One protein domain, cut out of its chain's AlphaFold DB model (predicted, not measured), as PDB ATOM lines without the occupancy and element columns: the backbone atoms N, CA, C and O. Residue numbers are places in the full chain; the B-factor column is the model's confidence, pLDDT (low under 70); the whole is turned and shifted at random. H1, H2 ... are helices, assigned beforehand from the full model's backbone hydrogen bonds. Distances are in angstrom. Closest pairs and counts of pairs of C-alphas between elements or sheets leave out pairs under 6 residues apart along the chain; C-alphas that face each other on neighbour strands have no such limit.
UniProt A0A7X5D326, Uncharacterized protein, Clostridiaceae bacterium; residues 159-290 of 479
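This is residues 159 to 290 of the 479 residues of an uncharacterized protein of Clostridiaceae bacterium (UniProt A0A7X5D326). Two long helices, H2 and H3, form a hairpin, and the shorter H4 folds back along H3, giving an elongated up-and-down bundle of three. The short H1 packs on H3 away from H4, and the short H5 at the other end of the printed part packs on H4; H2 and H3 pack on each other only near their linked ends. The printed part has 132 residues with five named helices, H1 to H5 in order along the chain, and no named strand: the class is all helix. It is compact, with a radius of gyration of the C-alphas of 15.8 A, and its C-alphas span 55 by 29 by 18 A.

H1, residues 161 to 168, touches residues 224 to 232 of H3, residues 218 to 250, the same way at a steep tilt of 38 degrees; their closest C-alphas, of Ala 168 and Ala 228, are 4.3 A apart. H1 only just touches H2, residues 185 to 210, with 3 pairs of C-alphas within 8 A, the closest being Leu 167 and Phe 202 at 7.1 A. H2 and H3 are a helical hairpin at a shallow tilt of 16 degrees; H2 touches with residues 202 to 210 alone, and the closest C-alphas, of Thr 209 and Tyr 221, are 6.5 A apart. H3 and H4, residues 257 to 272, are a second helical hairpin, at a shallow tilt of 32 degrees, only just short of steep; their closest C-alphas, of Ala 237 and Trp 261, are 4.6 A apart. H4 touches H2 with residues 271 to 272 alone, and the closest C-alphas, of Phe 202 and Val 272, are 5.9 A apart. H5, residues 285 to 290, touches H4, its closest C-alphas being Met 285 and Glu 267 at 6.0 A, and is close to but not clearly touching H2 and H3. H1 is apart from H4 and H5. Helix packing is mostly crossed, but only just: 2 of 6 touching pairs are at a shallow tilt. Every O i to N i+4 pair is within hydrogen-bond range in H1, H2, H3 and H5; in H4, 11 of 12 are.

H1 begins at C-alpha 161, (50.438, 91.241, 78.847), and has 8 residues. H2 is 37.8 A long, H3 47.9 A and H4 22.9 A. H5 has 6 residues and ends at C-alpha 290, (41.522, 80.673, 110.392).

The C-alphas farthest apart, of Lys 215 and Gly 252, are 55.1 A apart. The printed part has no cut. The links H1 to H2 and H4 to H5 are long, with 16 and 12 residues. The pLDDT is under 70 at residues 159 to 160 and 173 to 182.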
ATOM      1  N   TYR A 159      43.839  88.620  76.921       58.75
ATOM      2  CA  TYR A 159      45.079  87.936  76.547       58.75
ATOM      3  C   TYR A 159      46.285  88.876  76.423       58.75
ATOM      4  O   TYR A 159      47.367  88.437  76.017       58.75
ATOM      5  N   GLY A 160      46.112  90.156  76.769       62.44
ATOM      6  CA  GLY A 160      47.189  91.142  76.793       62.44
ATOM      7  C   GLY A 160      48.177  90.869  77.927       62.44
ATOM      8  O   GLY A 160      47.842  90.222  78.916       62.44
ATOM      9  N   GLU A 161      49.403  91.381  77.808       70.56
ATOM     10  CA  GLU A 161      50.438  91.241  78.847       70.56
ATOM     11  C   GLU A 161      49.942  91.711  80.225       70.56
ATOM     12  O   GLU A 161      50.262  91.099  81.240       70.56
ATOM     13  N   LYS A 162      49.078  92.735  80.240       76.19
ATOM     14  CA  LYS A 162      48.424  93.232  81.449       76.19
ATOM     15  C   LYS A 162      47.552  92.173  82.133       76.19
ATOM     16  O   LYS A 162      47.683  92.010  83.329       76.19
ATOM     17  N   THR A 163      46.738  91.403  81.405       79.81
ATOM     18  CA  THR A 163      45.860  90.369  81.992       79.81
ATOM     19  C   THR A 163      46.662  89.292  82.721       79.81
ATOM     20  O   THR A 163      46.342  88.923  83.847       79.81
ATOM     21  N   TRP A 164      47.734  88.805  82.091       84.50
ATOM     22  CA  TRP A 164      48.606  87.782  82.677       84.50
ATOM     23  C   TRP A 164      49.391  88.319  83.869       84.50
ATOM     24  O   TRP A 164      49.561  87.616  84.862       84.50
ATOM     25  N   ARG A 165      49.831  89.578  83.787       84.19
ATOM     26  CA  ARG A 165      50.468  90.272  84.904       84.19
ATOM     27  C   ARG A 165      49.487  90.455  86.060       84.19
ATOM     28  O   ARG A 165      49.824  90.094  87.174       84.19
ATOM     29  N   ASP A 166      48.267  90.913  85.810       84.25
ATOM     30  CA  ASP A 166      47.249  91.098  86.849       84.25
ATOM     31  C   ASP A 166      46.918  89.759  87.545       84.25
ATOM     32  O   ASP A 166      46.807  89.712  88.767       84.25
ATOM     33  N   LEU A 167      46.857  88.642  86.803       87.81
ATOM     34  CA  LEU A 167      46.723  87.300  87.390       87.81
ATOM     35  C   LEU A 167      47.932  86.917  88.255       87.81
ATOM     36  O   LEU A 167      47.770  86.603  89.431       87.81
ATOM     37  N   ALA A 168      49.146  86.977  87.704       87.38
ATOM     38  CA  ALA A 168      50.368  86.594  88.416       87.38
ATOM     39  C   ALA A 168      50.658  87.481  89.644       87.38
ATOM     40  O   ALA A 168      51.370  87.076  90.559       87.38
ATOM     41  N   PHE A 169      50.115  88.698  89.670       84.19
ATOM     42  CA  PHE A 169      50.304  89.698  90.719       84.19
ATOM     43  C   PHE A 169      49.011  89.947  91.517       84.19
ATOM     44  O   PHE A 169      48.866  90.997  92.138       84.19
ATOM     45  N   SER A 170      48.100  88.963  91.559       84.06
ATOM     46  CA  SER A 170      46.814  89.058  92.279       84.06
ATOM     47  C   SER A 170      46.956  89.365  93.778       84.06
ATOM     48  O   SER A 170      46.001  89.830  94.393       84.06
ATOM     49  N   PHE A 171      48.138  89.137  94.360       85.12
ATOM     50  CA  PHE A 171      48.417  89.334  95.785       85.12
ATOM     51  C   PHE A 171      49.493  90.400  96.077       85.12
ATOM     52  O   PHE A 171      49.910  90.530  97.222       85.12
ATOM     53  N   ASP A 172      49.925  91.189  95.080       73.88
ATOM     54  CA  ASP A 172      50.942  92.250  95.276       73.88
ATOM     55  C   ASP A 172      50.347  93.587  95.741       73.88
ATOM     56  O   ASP A 172      51.052  94.457  96.252       73.88
ATOM     57  N   GLY A 173      49.043  93.785  95.544       52.75
ATOM     58  CA  GLY A 173      48.354  95.006  95.943       52.75
ATOM     59  C   GLY A 173      48.075  95.031  97.444       52.75
ATOM     60  O   GLY A 173      47.043  94.525  97.870       52.75
ATOM     61  N   GLY A 174      48.960  95.650  98.229       48.66
ATOM     62  CA  GLY A 174      48.690  96.011  99.632       48.66
ATOM     63  C   GLY A 174      49.784  95.656 100.638       48.66
ATOM     64  O   GLY A 174      49.732  96.113 101.773       48.66
ATOM     65  N   THR A 175      50.805  94.902 100.243       47.41
ATOM     66  CA  THR A 175      51.784  94.322 101.167       47.41
ATOM     67  C   THR A 175      53.117  95.075 101.172       47.41
ATOM     68  O   THR A 175      54.183  94.521 100.901       47.41
ATOM     69  N   ASN A 176      53.091  96.367 101.522       38.97
ATOM     70  CA  ASN A 176      54.319  97.060 101.926       38.97
ATOM     71  C   ASN A 176      54.780  96.494 103.283       38.97
ATOM     72  O   ASN A 176      54.469  97.047 104.332       38.97
ATOM     73  N   GLY A 177      55.505  95.374 103.232       47.12
ATOM     74  CA  GLY A 177      56.007  94.634 104.388       47.12
ATOM     75  C   GLY A 177      55.016  93.580 104.881       47.12
ATOM     76  O   GLY A 177      54.202  93.860 105.751       47.12
ATOM     77  N   CYS A 178      55.116  92.352 104.362       52.81
ATOM     78  CA  CYS A 178      54.434  91.155 104.879       52.81
ATOM     79  C   CYS A 178      54.969  90.719 106.262       52.81
ATOM     80  O   CYS A 178      55.193  89.538 106.495       52.81
ATOM     81  N   ASP A 179      55.250  91.646 107.171       59.25
ATOM     82  CA  ASP A 179      55.632  91.307 108.539       59.25
ATOM     83  C   ASP A 179      54.364  91.210 109.397       59.25
ATOM     84  O   ASP A 179      53.437  92.015 109.244       59.25
ATOM     85  N   TYR A 180      54.329  90.256 110.327       59.12
ATOM     86  CA  TYR A 180      53.377  90.227 111.440       59.12
ATOM     87  C   TYR A 180      53.150  91.631 112.033       59.12
ATOM     88  O   TYR A 180      52.019  92.012 112.342       59.12
ATOM     89  N   SER A 181      54.211  92.445 112.119       61.78
ATOM     90  CA  SER A 181      54.168  93.816 112.636       61.78
ATOM     91  C   SER A 181      53.329  94.798 111.811       61.78
ATOM     92  O   SER A 181      53.097  95.912 112.280       61.78
ATOM     93  N   GLY A 182      52.793  94.426 110.643       65.88
ATOM     94  CA  GLY A 182      51.845  95.217 109.834       65.88
ATOM     95  C   GLY A 182      50.400  94.689 109.795       65.88
ATOM     96  O   GLY A 182      49.493  95.487 109.611       65.88
ATOM     97  N   TRP A 183      50.191  93.394 110.064       73.81
ATOM     98  CA  TRP A 183      48.932  92.683 109.803       73.81
ATOM     99  C   TRP A 183      47.818  92.929 110.837       73.81
ATOM    100  O   TRP A 183      47.986  92.599 112.014       73.81
ATOM    101  N   ASN A 184      46.669  93.459 110.414       73.50
ATOM    102  CA  ASN A 184      45.477  93.678 111.242       73.50
ATOM    103  C   ASN A 184      44.234  92.914 110.720       73.50
ATOM    104  O   ASN A 184      44.311  92.087 109.808       73.50
ATOM    105  N   SER A 185      43.069  93.145 111.336       76.75
ATOM    106  CA  SER A 185      41.818  92.469 110.958       76.75
ATOM    107  C   SER A 185      41.280  92.879 109.575       76.75
ATOM    108  O   SER A 185      40.700  92.037 108.881       76.75
ATOM    109  N   ASP A 186      41.523  94.116 109.130       78.31
ATOM    110  CA  ASP A 186      41.179  94.583 107.779       78.31
ATOM    111  C   ASP A 186      42.055  93.909 106.712       78.31
ATOM    112  O   ASP A 186      41.557  93.565 105.632       78.31
ATOM    113  N   ASP A 187      43.330  93.653 107.020       81.50
ATOM    114  CA  ASP A 187      44.256  92.932 106.140       81.50
ATOM    115  C   ASP A 187      43.823  91.474 105.959       81.50
ATOM    116  O   ASP A 187      43.764  90.980 104.831       81.50
ATOM    117  N   ALA A 188      43.430  90.797 107.044       81.31
ATOM    118  CA  ALA A 188      42.912  89.429 106.982       81.31
ATOM    119  C   ALA A 188      41.632  89.333 106.127       81.31
ATOM    120  O   ALA A 188      41.516  88.449 105.272       81.31
ATOM    121  N   CYS A 189      40.690  90.266 106.305       80.56
ATOM    122  CA  CYS A 189      39.475  90.345 105.489       80.56
ATOM    123  C   CYS A 189      39.785  90.652 104.015       80.56
ATOM    124  O   CYS A 189      39.176  90.070 103.111       80.56
ATOM    125  N   SER A 190      40.741  91.548 103.766       83.38
ATOM    126  CA  SER A 190      41.168  91.919 102.418       83.38
ATOM    127  C   SER A 190      41.851  90.761 101.702       83.38
ATOM    128  O   SER A 190      41.521  90.502 100.544       83.38
ATOM    129  N   LEU A 191      42.741  90.027 102.378       87.19
ATOM    130  CA  LEU A 191      43.420  88.863 101.815       87.19
ATOM    131  C   LEU A 191      42.405  87.829 101.337       87.19
ATOM    132  O   LEU A 191      42.469  87.376 100.200       87.19
ATOM    133  N   GLU A 192      41.428  87.489 102.164       87.00
ATOM    134  CA  GLU A 192      40.441  86.485 101.792       87.00
ATOM    135  C   GLU A 192      39.543  86.918 100.636       87.00
ATOM    136  O   GLU A 192      39.264  86.118  99.737       87.00
ATOM    137  N   ARG A 193      39.125  88.189 100.613       84.62
ATOM    138  CA  ARG A 193      38.433  88.749  99.450       84.62
ATOM    139  C   ARG A 193      39.306  88.619  98.203       84.62
ATOM    140  O   ARG A 193      38.816  88.137  97.183       84.62
ATOM    141  N   ASN A 194      40.586  88.972  98.296       87.88
ATOM    142  CA  ASN A 194      41.525  88.875  97.182       87.88
ATOM    143  C   ASN A 194      41.692  87.421  96.714       87.88
ATOM    144  O   ASN A 194      41.723  87.182  95.511       87.88
ATOM    145  N   ILE A 195      41.726  86.434  97.621       90.69
ATOM    146  CA  ILE A 195      41.782  85.013  97.242       90.69
ATOM    147  C   ILE A 195      40.517  84.613  96.471       90.69
ATOM    148  O   ILE A 195      40.618  84.020  95.394       90.69
ATOM    149  N   ARG A 196      39.324  84.975  96.966       87.19
ATOM    150  CA  ARG A 196      38.045  84.693  96.282       87.19
ATOM    151  C   ARG A 196      38.003  85.328  94.891       87.19
ATOM    152  O   ARG A 196      37.642  84.670  93.912       87.19
ATOM    153  N   GLU A 197      38.378  86.599  94.792       87.19
ATOM    154  CA  GLU A 197      38.409  87.344  93.533       87.19
ATOM    155  C   GLU A 197      39.430  86.761  92.554       87.19
ATOM    156  O   GLU A 197      39.101  86.575  91.378       87.19
ATOM    157  N   ALA A 198      40.620  86.389  93.032       90.94
ATOM    158  CA  ALA A 198      41.649  85.740  92.232       90.94
ATOM    159  C   ALA A 198      41.153  84.398  91.680       90.94
ATOM    160  O   ALA A 198      41.222  84.185  90.470       90.94
ATOM    161  N   ILE A 199      40.566  83.527  92.511       91.12
ATOM    162  CA  ILE A 199      39.999  82.242  92.063       91.12
ATOM    163  C   ILE A 199      38.948  82.463  90.970       91.12
ATOM    164  O   ILE A 199      38.982  81.811  89.924       91.12
ATOM    165  N   LEU A 200      38.021  83.404  91.170       88.00
ATOM    166  CA  LEU A 200      37.003  83.728  90.168       88.00
ATOM    167  C   LEU A 200      37.622  84.272  88.877       88.00
ATOM    168  O   LEU A 200      37.159  83.930  87.786       88.00
ATOM    169  N   HIS A 201      38.658  85.101  88.981       88.38
ATOM    170  CA  HIS A 201      39.357  85.642  87.825       88.38
ATOM    171  C   HIS A 201      40.068  84.531  87.042       88.38
ATOM    172  O   HIS A 201      39.829  84.393  85.841       88.38
ATOM    173  N   PHE A 202      40.832  83.669  87.717       92.19
ATOM    174  CA  PHE A 202      41.476  82.501  87.115       92.19
ATOM    175  C   PHE A 202      40.467  81.568  86.440       92.19
ATOM    176  O   PHE A 202      40.713  81.130  85.315       92.19
ATOM    177  N   ARG A 203      39.310  81.299  87.057       89.44
ATOM    178  CA  ARG A 203      38.248  80.471  86.450       89.44
ATOM    179  C   ARG A 203      37.707  81.085  85.158       89.44
ATOM    180  O   ARG A 203      37.634  80.400  84.139       89.44
ATOM    181  N   ARG A 204      37.415  82.394  85.149       86.44
ATOM    182  CA  ARG A 204      36.955  83.103  83.937       86.44
ATOM    183  C   ARG A 204      37.990  83.063  82.811       86.44
ATOM    184  O   ARG A 204      37.609  82.985  81.645       86.44
ATOM    185  N   ILE A 205      39.281  83.161  83.131       88.00
ATOM    186  CA  ILE A 205      40.357  83.081  82.131       88.00
ATOM    187  C   ILE A 205      40.549  81.641  81.643       88.00
ATOM    188  O   ILE A 205      40.749  81.438  80.443       88.00
ATOM    189  N   ASN A 206      40.400  80.642  82.517       89.94
ATOM    190  CA  ASN A 206      40.436  79.229  82.138       89.94
ATOM    191  C   ASN A 206      39.336  78.899  81.119       89.94
ATOM    192  O   ASN A 206      39.642  78.438  80.025       89.94
ATOM    193  N   GLU A 207      38.075  79.246  81.403       87.38
ATOM    194  CA  GLU A 207      36.944  79.031  80.479       87.38
ATOM    195  C   GLU A 207      37.201  79.620  79.085       87.38
ATOM    196  O   GLU A 207      36.821  79.056  78.058       87.38
ATOM    197  N   LYS A 208      37.845  80.784  79.036       85.00
ATOM    198  CA  LYS A 208      38.152  81.479  77.785       85.00
ATOM    199  C   LYS A 208      39.334  80.845  77.052       85.00
ATOM    200  O   LYS A 208      39.288  80.739  75.826       85.00
ATOM    201  N   THR A 209      40.325  80.353  77.792       84.69
ATOM    202  CA  THR A 209      41.451  79.575  77.260       84.69
ATOM    203  C   THR A 209      40.964  78.253  76.662       84.69
ATOM    204  O   THR A 209      41.308  77.935  75.524       84.69
ATOM    205  N   GLU A 210      40.072  77.539  77.353       87.62
ATOM    206  CA  GLU A 210      39.489  76.275  76.884       87.62
ATOM    207  C   GLU A 210      38.629  76.442  75.619       87.62
ATOM    208  O   GLU A 210      38.652  75.592  74.732       87.62
ATOM    209  N   LYS A 211      37.969  77.591  75.416       86.06
ATOM    210  CA  LYS A 211      37.284  77.900  74.137       86.06
ATOM    211  C   LYS A 211      38.223  77.982  72.927       86.06
ATOM    212  O   LYS A 211      37.752  78.005  71.788       86.06
ATOM    213  N   LYS A 212      39.540  78.070  73.135       78.56
ATOM    214  CA  LYS A 212      40.546  78.055  72.062       78.56
ATOM    215  C   LYS A 212      41.103  76.646  71.810       78.56
ATOM    216  O   LYS A 212      41.987  76.517  70.963       78.56
ATOM    217  N   LEU A 213      40.597  75.603  72.478       85.62
ATOM    218  CA  LEU A 213      41.016  74.217  72.261       85.62
ATOM    219  C   LEU A 213      40.938  73.841  70.768       85.62
ATOM    220  O   LEU A 213      39.994  74.192  70.062       85.62
ATOM    221  N   GLY A 214      41.979  73.169  70.269       76.44
ATOM    222  CA  GLY A 214      42.130  72.823  68.848       76.44
ATOM    223  C   GLY A 214      42.755  73.919  67.975       76.44
ATOM    224  O   GLY A 214      43.157  73.634  66.847       76.44
ATOM    225  N   LYS A 215      42.915  75.150  68.479       80.00
ATOM    226  CA  LYS A 215      43.628  76.227  67.770       80.00
ATOM    227  C   LYS A 215      45.128  76.182  68.053       80.00
ATOM    228  O   LYS A 215      45.563  75.825  69.148       80.00
ATOM    229  N   ARG A 216      45.938  76.649  67.093       75.88
ATOM    230  CA  ARG A 216      47.411  76.717  67.212       75.88
ATOM    231  C   ARG A 216      47.885  77.537  68.421       75.88
ATOM    232  O   ARG A 216      48.952  77.266  68.962       75.88
ATOM    233  N   SER A 217      47.094  78.518  68.855       75.25
ATOM    234  CA  SER A 217      47.402  79.404  69.981       75.25
ATOM    235  C   SER A 217      47.078  78.821  71.363       75.25
ATOM    236  O   SER A 217      47.559  79.372  72.351       75.25
ATOM    237  N   TYR A 218      46.332  77.711  71.454       82.31
ATOM    238  CA  TYR A 218      45.893  77.126  72.730       82.31
ATOM    239  C   TYR A 218      47.057  76.824  73.678       82.31
ATOM    240  O   TYR A 218      47.065  77.321  74.798       82.31
ATOM    241  N   ARG A 219      48.078  76.087  73.206       86.06
ATOM    242  CA  ARG A 219      49.231  75.694  74.040       86.06
ATOM    243  C   ARG A 219      49.921  76.904  74.663       86.06
ATOM    244  O   ARG A 219      50.066  76.967  75.869       86.06
ATOM    245  N   LYS A 220      50.204  77.927  73.852       85.12
ATOM    246  CA  LYS A 220      50.828  79.174  74.316       85.12
ATOM    247  C   LYS A 220      50.020  79.861  75.425       85.12
ATOM    248  O   LYS A 220      50.607  80.475  76.310       85.12
ATOM    249  N   TYR A 221      48.689  79.836  75.350       85.12
ATOM    250  CA  TYR A 221      47.845  80.433  76.386       85.12
ATOM    251  C   TYR A 221      47.740  79.560  77.630       85.12
ATOM    252  O   TYR A 221      47.726  80.105  78.729       85.12
ATOM    253  N   ARG A 222      47.722  78.234  77.467       90.75
ATOM    254  CA  ARG A 222      47.765  77.296  78.589       90.75
ATOM    255  C   ARG A 222      49.064  77.440  79.383       90.75
ATOM    256  O   ARG A 222      48.988  77.586  80.595       90.75
ATOM    257  N   ASP A 223      50.206  77.537  78.702       90.62
ATOM    258  CA  ASP A 223      51.512  77.740  79.344       90.62
ATOM    259  C   ASP A 223      51.524  79.043  80.170       90.62
ATOM    260  O   ASP A 223      51.881  79.049  81.344       90.62
ATOM    261  N   LYS A 224      51.034  80.155  79.598       90.50
ATOM    262  CA  LYS A 224      50.922  81.440  80.316       90.50
ATOM    263  C   LYS A 224      49.962  81.393  81.503       90.50
ATOM    264  O   LYS A 224      50.192  82.066  82.506       90.50
ATOM    265  N   TYR A 225      48.861  80.660  81.362       92.75
ATOM    266  CA  TYR A 225      47.891  80.467  82.432       92.75
ATOM    267  C   TYR A 225      48.522  79.736  83.616       92.75
ATOM    268  O   TYR A 225      48.403  80.193  84.753       92.75
ATOM    269  N   GLU A 226      49.230  78.644  83.335       95.19
ATOM    270  CA  GLU A 226      49.942  77.847  84.328       95.19
ATOM    271  C   GLU A 226      51.042  78.662  85.023       95.19
ATOM    272  O   GLU A 226      51.081  78.718  86.251       95.19
ATOM    273  N   GLU A 227      51.868  79.389  84.265       94.81
ATOM    274  CA  GLU A 227      52.895  80.285  84.819       94.81
ATOM    275  C   GLU A 227      52.296  81.337  85.767       94.81
ATOM    276  O   GLU A 227      52.820  81.572  86.862       94.81
ATOM    277  N   ALA A 228      51.181  81.962  85.374       94.44
ATOM    278  CA  ALA A 228      50.504  82.956  86.200       94.44
ATOM    279  C   ALA A 228      49.908  82.339  87.474       94.44
ATOM    280  O   ALA A 228      50.029  82.931  88.549       94.44
ATOM    281  N   ALA A 229      49.313  81.148  87.374       96.12
ATOM    282  CA  ALA A 229      48.757  80.416  88.509       96.12
ATOM    283  C   ALA A 229      49.847  80.010  89.512       96.12
ATOM    284  O   ALA A 229      49.693  80.237  90.714       96.12
ATOM    285  N   ILE A 230      50.979  79.488  89.029       96.50
ATOM    286  CA  ILE A 230      52.142  79.152  89.859       96.50
ATOM    287  C   ILE A 230      52.672  80.400  90.569       96.50
ATOM    288  O   ILE A 230      52.943  80.350  91.769       96.50
ATOM    289  N   CYS A 231      52.811  81.518  89.850       94.88
ATOM    290  CA  CYS A 231      53.302  82.772  90.421       94.88
ATOM    291  C   CYS A 231      52.375  83.300  91.527       94.88
ATOM    292  O   CYS A 231      52.837  83.577  92.635       94.88
ATOM    293  N   ALA A 232      51.068  83.368  91.261       94.88
ATOM    294  CA  ALA A 232      50.078  83.806  92.241       94.88
ATOM    295  C   ALA A 232      50.048  82.886  93.472       94.88
ATOM    296  O   ALA A 232      50.029  83.371  94.602       94.88
ATOM    297  N   SER A 233      50.118  81.568  93.260       95.88
ATOM    298  CA  SER A 233      50.131  80.593  94.352       95.88
ATOM    299  C   SER A 233      51.351  80.751  95.264       95.88
ATOM    300  O   SER A 233      51.218  80.741  96.485       95.88
ATOM    301  N   ARG A 234      52.547  80.965  94.690       94.69
ATOM    302  CA  ARG A 234      53.771  81.220  95.473       94.69
ATOM    303  C   ARG A 234      53.639  82.464  96.339       94.69
ATOM    304  O   ARG A 234      53.946  82.405  97.519       94.69
ATOM    305  N   LYS A 235      53.119  83.556  95.780       92.00
ATOM    306  CA  LYS A 235      52.933  84.813  96.515       92.00
ATOM    307  C   LYS A 235      51.959  84.668  97.678       92.00
ATOM    308  O   LYS A 235      52.225  85.166  98.766       92.00
ATOM    309  N   LEU A 236      50.853  83.955  97.467       93.56
ATOM    310  CA  LEU A 236      49.918  83.657  98.548       93.56
ATOM    311  C   LEU A 236      50.577  82.802  99.639       93.56
ATOM    312  O   LEU A 236      50.393  83.064 100.827       93.56
ATOM    313  N   ALA A 237      51.363  81.804  99.235       94.81
ATOM    314  CA  ALA A 237      52.106  80.959 100.156       94.81
ATOM    315  C   ALA A 237      53.152  81.737 100.959       94.81
ATOM    316  O   ALA A 237      53.260  81.516 102.163       94.81
ATOM    317  N   ASP A 238      53.854  82.682 100.333       91.75
ATOM    318  CA  ASP A 238      54.797  83.575 101.006       91.75
ATOM    319  C   ASP A 238      54.081  84.420 102.072       91.75
ATOM    320  O   ASP A 238      54.549  84.478 103.207       91.75
ATOM    321  N   ILE A 239      52.908  84.989 101.760       90.44
ATOM    322  CA  ILE A 239      52.099  85.772 102.714       90.44
ATOM    323  C   ILE A 239      51.695  84.923 103.928       90.44
ATOM    324  O   ILE A 239      51.972  85.306 105.065       90.44
ATOM    325  N   TYR A 240      51.060  83.765 103.709       92.50
ATOM    326  CA  TYR A 240      50.640  82.894 104.815       92.50
ATOM    327  C   TYR A 240      51.829  82.415 105.640       92.50
ATOM    328  O   TYR A 240      51.795  82.477 106.870       92.50
ATOM    329  N   SER A 241      52.876  81.941 104.964       92.75
ATOM    330  CA  SER A 241      54.076  81.418 105.600       92.75
ATOM    331  C   SER A 241      54.736  82.477 106.465       92.75
ATOM    332  O   SER A 241      54.977  82.223 107.641       92.75
ATOM    333  N   GLN A 242      54.968  83.675 105.930       89.19
ATOM    334  CA  GLN A 242      55.653  84.742 106.645       89.19
ATOM    335  C   GLN A 242      54.853  85.205 107.869       89.19
ATOM    336  O   GLN A 242      55.377  85.154 108.980       89.19
ATOM    337  N   CYS A 243      53.578  85.572 107.708       89.06
ATOM    338  CA  CYS A 243      52.795  86.125 108.817       89.06
ATOM    339  C   CYS A 243      52.514  85.092 109.920       89.06
ATOM    340  O   CYS A 243      52.693  85.391 111.102       89.06
ATOM    341  N   ILE A 244      52.091  83.875 109.556       92.12
ATOM    342  CA  ILE A 244      51.750  82.848 110.550       92.12
ATOM    343  C   ILE A 244      53.017  82.333 111.236       92.12
ATOM    344  O   ILE A 244      53.031  82.225 112.460       92.12
ATOM    345  N   SER A 245      54.095  82.040 110.498       90.88
ATOM    346  CA  SER A 245      55.316  81.509 111.122       90.88
ATOM    347  C   SER A 245      55.987  82.523 112.047       90.88
ATOM    348  O   SER A 245      56.389  82.142 113.141       90.88
ATOM    349  N   GLN A 246      56.040  83.809 111.683       89.25
ATOM    350  CA  GLN A 246      56.574  84.855 112.562       89.25
ATOM    351  C   GLN A 246      55.787  84.950 113.875       89.25
ATOM    352  O   GLN A 246      56.384  85.051 114.948       89.25
ATOM    353  N   PHE A 247      54.453  84.874 113.807       89.00
ATOM    354  CA  PHE A 247      53.618  84.838 115.006       89.00
ATOM    355  C   PHE A 247      53.853  83.570 115.834       89.00
ATOM    356  O   PHE A 247      54.028  83.652 117.045       89.00
ATOM    357  N   LEU A 248      53.931  82.399 115.200       91.81
ATOM    358  CA  LEU A 248      54.193  81.145 115.907       91.81
ATOM    359  C   LEU A 248      55.568  81.145 116.591       91.81
ATOM    360  O   LEU A 248      55.655  80.762 117.754       91.81
ATOM    361  N   VAL A 249      56.614  81.667 115.945       91.19
ATOM    362  CA  VAL A 249      57.940  81.892 116.558       91.19
ATOM    363  C   VAL A 249      57.828  82.853 117.748       91.19
ATOM    364  O   VAL A 249      58.456  82.659 118.798       91.19
ATOM    365  N   ARG A 250      56.968  83.876 117.644       86.62
ATOM    366  CA  ARG A 250      56.640  84.746 118.779       86.62
ATOM    367  C   ARG A 250      55.937  83.991 119.910       86.62
ATOM    368  O   ARG A 250      56.133  84.307 121.071       86.62
ATOM    369  N   CYS A 251      55.204  82.937 119.620       88.44
ATOM    370  CA  CYS A 251      54.625  82.066 120.637       88.44
ATOM    371  C   CYS A 251      55.562  80.921 121.078       88.44
ATOM    372  O   CYS A 251      55.142  80.062 121.847       88.44
ATOM    373  N   GLY A 252      56.815  80.867 120.606       89.19
ATOM    374  CA  GLY A 252      57.745  79.767 120.907       89.19
ATOM    375  C   GLY A 252      57.425  78.451 120.180       89.19
ATOM    376  O   GLY A 252      57.783  77.374 120.657       89.19
ATOM    377  N   LEU A 253      56.729  78.529 119.043       90.38
ATOM    378  CA  LEU A 253      56.304  77.410 118.200       90.38
ATOM    379  C   LEU A 253      57.005  77.450 116.829       90.38
ATOM    380  O   LEU A 253      56.397  77.750 115.803       90.38
ATOM    381  N   ASP A 254      58.296  77.126 116.802       89.75
ATOM    382  CA  ASP A 254      59.109  77.177 115.581       89.75
ATOM    383  C   ASP A 254      58.862  75.981 114.632       89.75
ATOM    384  O   ASP A 254      58.411  74.909 115.036       89.75
ATOM    385  N   GLY A 255      59.233  76.138 113.352       88.94
ATOM    386  CA  GLY A 255      59.346  75.024 112.393       88.94
ATOM    387  C   GLY A 255      58.125  74.744 111.503       88.94
ATOM    388  O   GLY A 255      58.114  73.747 110.782       88.94
ATOM    389  N   GLU A 256      57.110  75.611 111.504       92.56
ATOM    390  CA  GLU A 256      55.884  75.428 110.703       92.56
ATOM    391  C   GLU A 256      55.915  76.109 109.324       92.56
ATOM    392  O   GLU A 256      55.090  75.793 108.469       92.56
ATOM    393  N   GLU A 257      56.895  76.980 109.071       93.06
ATOM    394  CA  GLU A 257      57.024  77.787 107.846       93.06
ATOM    395  C   GLU A 257      56.838  76.951 106.565       93.06
ATOM    396  O   GLU A 257      55.935  77.191 105.768       93.06
ATOM    397  N   THR A 258      57.616  75.876 106.405       94.94
ATOM    398  CA  THR A 258      57.537  75.026 105.204       94.94
ATOM    399  C   THR A 258      56.185  74.320 105.062       94.94
ATOM    400  O   THR A 258      55.719  74.111 103.941       94.94
ATOM    401  N   ARG A 259      55.543  73.929 106.173       95.31
ATOM    402  CA  ARG A 259      54.239  73.247 106.141       95.31
ATOM    403  C   ARG A 259      53.137  74.212 105.725       95.31
ATOM    404  O   ARG A 259      52.329  73.859 104.868       95.31
ATOM    405  N   ILE A 260      53.146  75.419 106.282       96.38
ATOM    406  CA  ILE A 260      52.210  76.496 105.945       96.38
ATOM    407  C   ILE A 260      52.371  76.880 104.474       96.38
ATOM    408  O   ILE A 260      51.391  76.867 103.731       96.38
ATOM    409  N   TRP A 261      53.609  77.122 104.033       96.50
ATOM    410  CA  TRP A 261      53.905  77.487 102.650       96.50
ATOM    411  C   TRP A 261      53.408  76.428 101.662       96.50
ATOM    412  O   TRP A 261      52.677  76.741 100.724       96.50
ATOM    413  N   ARG A 262      53.753  75.151 101.887       97.38
ATOM    414  CA  ARG A 262      53.337  74.052 100.996       97.38
ATOM    415  C   ARG A 262      51.824  73.906 100.936       97.38
ATOM    416  O   ARG A 262      51.301  73.714  99.848       97.38
ATOM    417  N   SER A 263      51.158  74.034 102.080       97.12
ATOM    418  CA  SER A 263      49.701  73.952 102.187       97.12
ATOM    419  C   SER A 263      49.017  75.068 101.403       97.12
ATOM    420  O   SER A 263      48.180  74.796 100.551       97.12
ATOM    421  N   ALA A 264      49.441  76.319 101.591       96.12
ATOM    422  CA  ALA A 264      48.898  77.450 100.844       96.12
ATOM    423  C   ALA A 264      49.142  77.305  99.333       96.12
ATOM    424  O   ALA A 264      48.229  77.505  98.527       96.12
ATOM    425  N   TYR A 265      50.361  76.905  98.959       96.81
ATOM    426  CA  TYR A 265      50.758  76.722  97.567       96.81
ATOM    427  C   TYR A 265      49.947  75.613  96.876       96.81
ATOM    428  O   TYR A 265      49.460  75.805  95.759       96.81
ATOM    429  N   SER A 266      49.778  74.457  97.527       95.62
ATOM    430  CA  SER A 266      49.007  73.339  96.976       95.62
ATOM    431  C   SER A 266      47.517  73.662  96.897       95.62
ATOM    432  O   SER A 266      46.899  73.434  95.862       95.62
ATOM    433  N   GLU A 267      46.940  74.225  97.961       94.50
ATOM    434  CA  GLU A 267      45.494  74.441  98.088       94.50
ATOM    435  C   GLU A 267      44.968  75.545  97.170       94.50
ATOM    436  O   GLU A 267      43.835  75.474  96.695       94.50
ATOM    437  N   PHE A 268      45.760  76.582  96.895       94.56
ATOM    438  CA  PHE A 268      45.366  77.583  95.904       94.56
ATOM    439  C   PHE A 268      45.508  77.031  94.487       94.56
ATOM    440  O   PHE A 268      44.592  77.158  93.669       94.56
ATOM    441  N   LEU A 269      46.640  76.380  94.197       95.00
ATOM    442  CA  LEU A 269      46.929  75.878  92.858       95.00
ATOM    443  C   LEU A 269      45.957  74.767  92.453       95.00
ATOM    444  O   LEU A 269      45.484  74.776  91.321       95.00
ATOM    445  N   SER A 270      45.554  73.898  93.381       93.31
ATOM    446  CA  SER A 270      44.551  72.850  93.139       93.31
ATOM    447  C   SER A 270      43.185  73.396  92.716       93.31
ATOM    448  O   SER A 270      42.415  72.693  92.063       93.31
ATOM    449  N   GLN A 271      42.880  74.655  93.036       90.88
ATOM    450  CA  GLN A 271      41.609  75.288  92.692       90.88
ATOM    451  C   GLN A 271      41.623  76.053  91.376       90.88
ATOM    452  O   GLN A 271      40.564  76.214  90.758       90.88
ATOM    453  N   VAL A 272      42.786  76.565  90.971       93.00
ATOM    454  CA  VAL A 272      42.923  77.368  89.749       93.00
ATOM    455  C   VAL A 272      43.593  76.585  88.622       93.00
ATOM    456  O   VAL A 272      43.132  76.640  87.491       93.00
ATOM    457  N   CYS A 273      44.618  75.784  88.905       93.69
ATOM    458  CA  CYS A 273      45.338  74.975  87.924       93.69
ATOM    459  C   CYS A 273      45.651  73.575  88.494       93.69
ATOM    460  O   CYS A 273      46.789  73.309  88.884       93.69
ATOM    461  N   PRO A 274      44.653  72.668  88.544       91.75
ATOM    462  CA  PRO A 274      44.799  71.353  89.173       91.75
ATOM    463  C   PRO A 274      45.933  70.503  88.588       91.75
ATOM    464  O   PRO A 274      46.582  69.773  89.325       91.75
ATOM    465  N   ASP A 275      46.194  70.620  87.282       90.44
ATOM    466  CA  ASP A 275      47.227  69.838  86.588       90.44
ATOM    467  C   ASP A 275      48.653  70.183  87.053       90.44
ATOM    468  O   ASP A 275      49.551  69.348  86.959       90.44
ATOM    469  N   ALA A 276      48.859  71.406  87.551       93.00
ATOM    470  CA  ALA A 276      50.142  71.893  88.054       93.00
ATOM    471  C   ALA A 276      50.250  71.817  89.587       93.00
ATOM    472  O   ALA A 276      51.295  72.146  90.153       93.00
ATOM    473  N   ALA A 277      49.171  71.428  90.271       93.38
ATOM    474  CA  ALA A 277      49.134  71.383  91.722       93.38
ATOM    475  C   ALA A 277      49.974  70.205  92.251       93.38
ATOM    476  O   ALA A 277      49.812  69.079  91.779       93.38
ATOM    477  N   PRO A 278      50.866  70.433  93.232       93.88
ATOM    478  CA  PRO A 278      51.529  69.341  93.935       93.88
ATOM    479  C   PRO A 278      50.536  68.589  94.833       93.88
ATOM    480  O   PRO A 278      49.379  68.994  94.982       93.88
ATOM    481  N   ASP A 279      51.015  67.526  95.481       91.94
ATOM    482  CA  ASP A 279      50.258  66.830  96.522       91.94
ATOM    483  C   ASP A 279      49.752  67.812  97.587       91.94
ATOM    484  O   ASP A 279      50.430  68.787  97.935       91.94
ATOM    485  N   ALA A 280      48.551  67.536  98.101       88.06
ATOM    486  CA  ALA A 280      47.916  68.363  99.116       88.06
ATOM    487  C   ALA A 280      48.828  68.522 100.341       88.06
ATOM    488  O   ALA A 280      49.447  67.564 100.815       88.06
ATOM    489  N   GLY A 281      48.915  69.754 100.839       89.94
ATOM    490  CA  GLY A 281      49.597  70.050 102.086       89.94
ATOM    491  C   GLY A 281      48.829  69.558 103.310       89.94
ATOM    492  O   GLY A 281      47.836  68.843 103.219       89.94
ATOM    493  N   VAL A 282      49.334  69.943 104.480       93.81
ATOM    494  CA  VAL A 282      48.771  69.528 105.773       93.81
ATOM    495  C   VAL A 282      47.510  70.322 106.098       93.81
ATOM    496  O   VAL A 282      46.584  69.767 106.668       93.81
ATOM    497  N   TYR A 283      47.485  71.607 105.742       95.06
ATOM    498  CA  TYR A 283      46.397  72.516 106.084       95.06
ATOM    499  C   TYR A 283      45.561  72.851 104.852       95.06
ATOM    500  O   TYR A 283      46.088  73.137 103.777       95.06
ATOM    501  N   SER A 284      44.251  72.884 105.023       92.56
ATOM    502  CA  SER A 284      43.320  73.440 104.048       92.56
ATOM    503  C   SER A 284      43.423  74.970 103.978       92.56
ATOM    504  O   SER A 284      43.910  75.635 104.898       92.56
ATOM    505  N   MET A 285      42.909  75.571 102.898       90.69
ATOM    506  CA  MET A 285      42.847  77.040 102.804       90.69
ATOM    507  C   MET A 285      41.965  77.673 103.893       90.69
ATOM    508  O   MET A 285      42.228  78.793 104.342       90.69
ATOM    509  N   GLU A 286      40.927  76.961 104.333       91.56
ATOM    510  CA  GLU A 286      40.064  77.392 105.432       91.56
ATOM    511  C   GLU A 286      40.864  77.508 106.734       91.56
ATOM    512  O   GLU A 286      40.851  78.551 107.387       91.56
ATOM    513  N   GLU A 287      41.636  76.475 107.058       94.50
ATOM    514  CA  GLU A 287      42.494  76.427 108.240       94.50
ATOM    515  C   GLU A 287      43.598  77.485 108.211       94.50
ATOM    516  O   GLU A 287      43.870  78.135 109.222       94.50
ATOM    517  N   LEU A 288      44.212  77.717 107.048       94.25
ATOM    518  CA  LEU A 288      45.191  78.791 106.863       94.25
ATOM    519  C   LEU A 288      44.566  80.168 107.109       94.25
ATOM    520  O   LEU A 288      45.153  81.013 107.788       94.25
ATOM    521  N   THR A 289      43.351  80.388 106.606       91.50
ATOM    522  CA  THR A 289      42.597  81.628 106.832       91.50
ATOM    523  C   THR A 289      42.216  81.782 108.302       91.50
ATOM    524  O   THR A 289      42.347  82.871 108.857       91.50
ATOM    525  N   PHE A 290      41.808  80.697 108.961       92.56
ATOM    526  CA  PHE A 290      41.522  80.673 110.392       92.56
ATOM    527  C   PHE A 290      42.758  81.054 111.221       92.56
ATOM    528  O   PHE A 290      42.690  81.978 112.033       92.56
TER     529      PHE A 290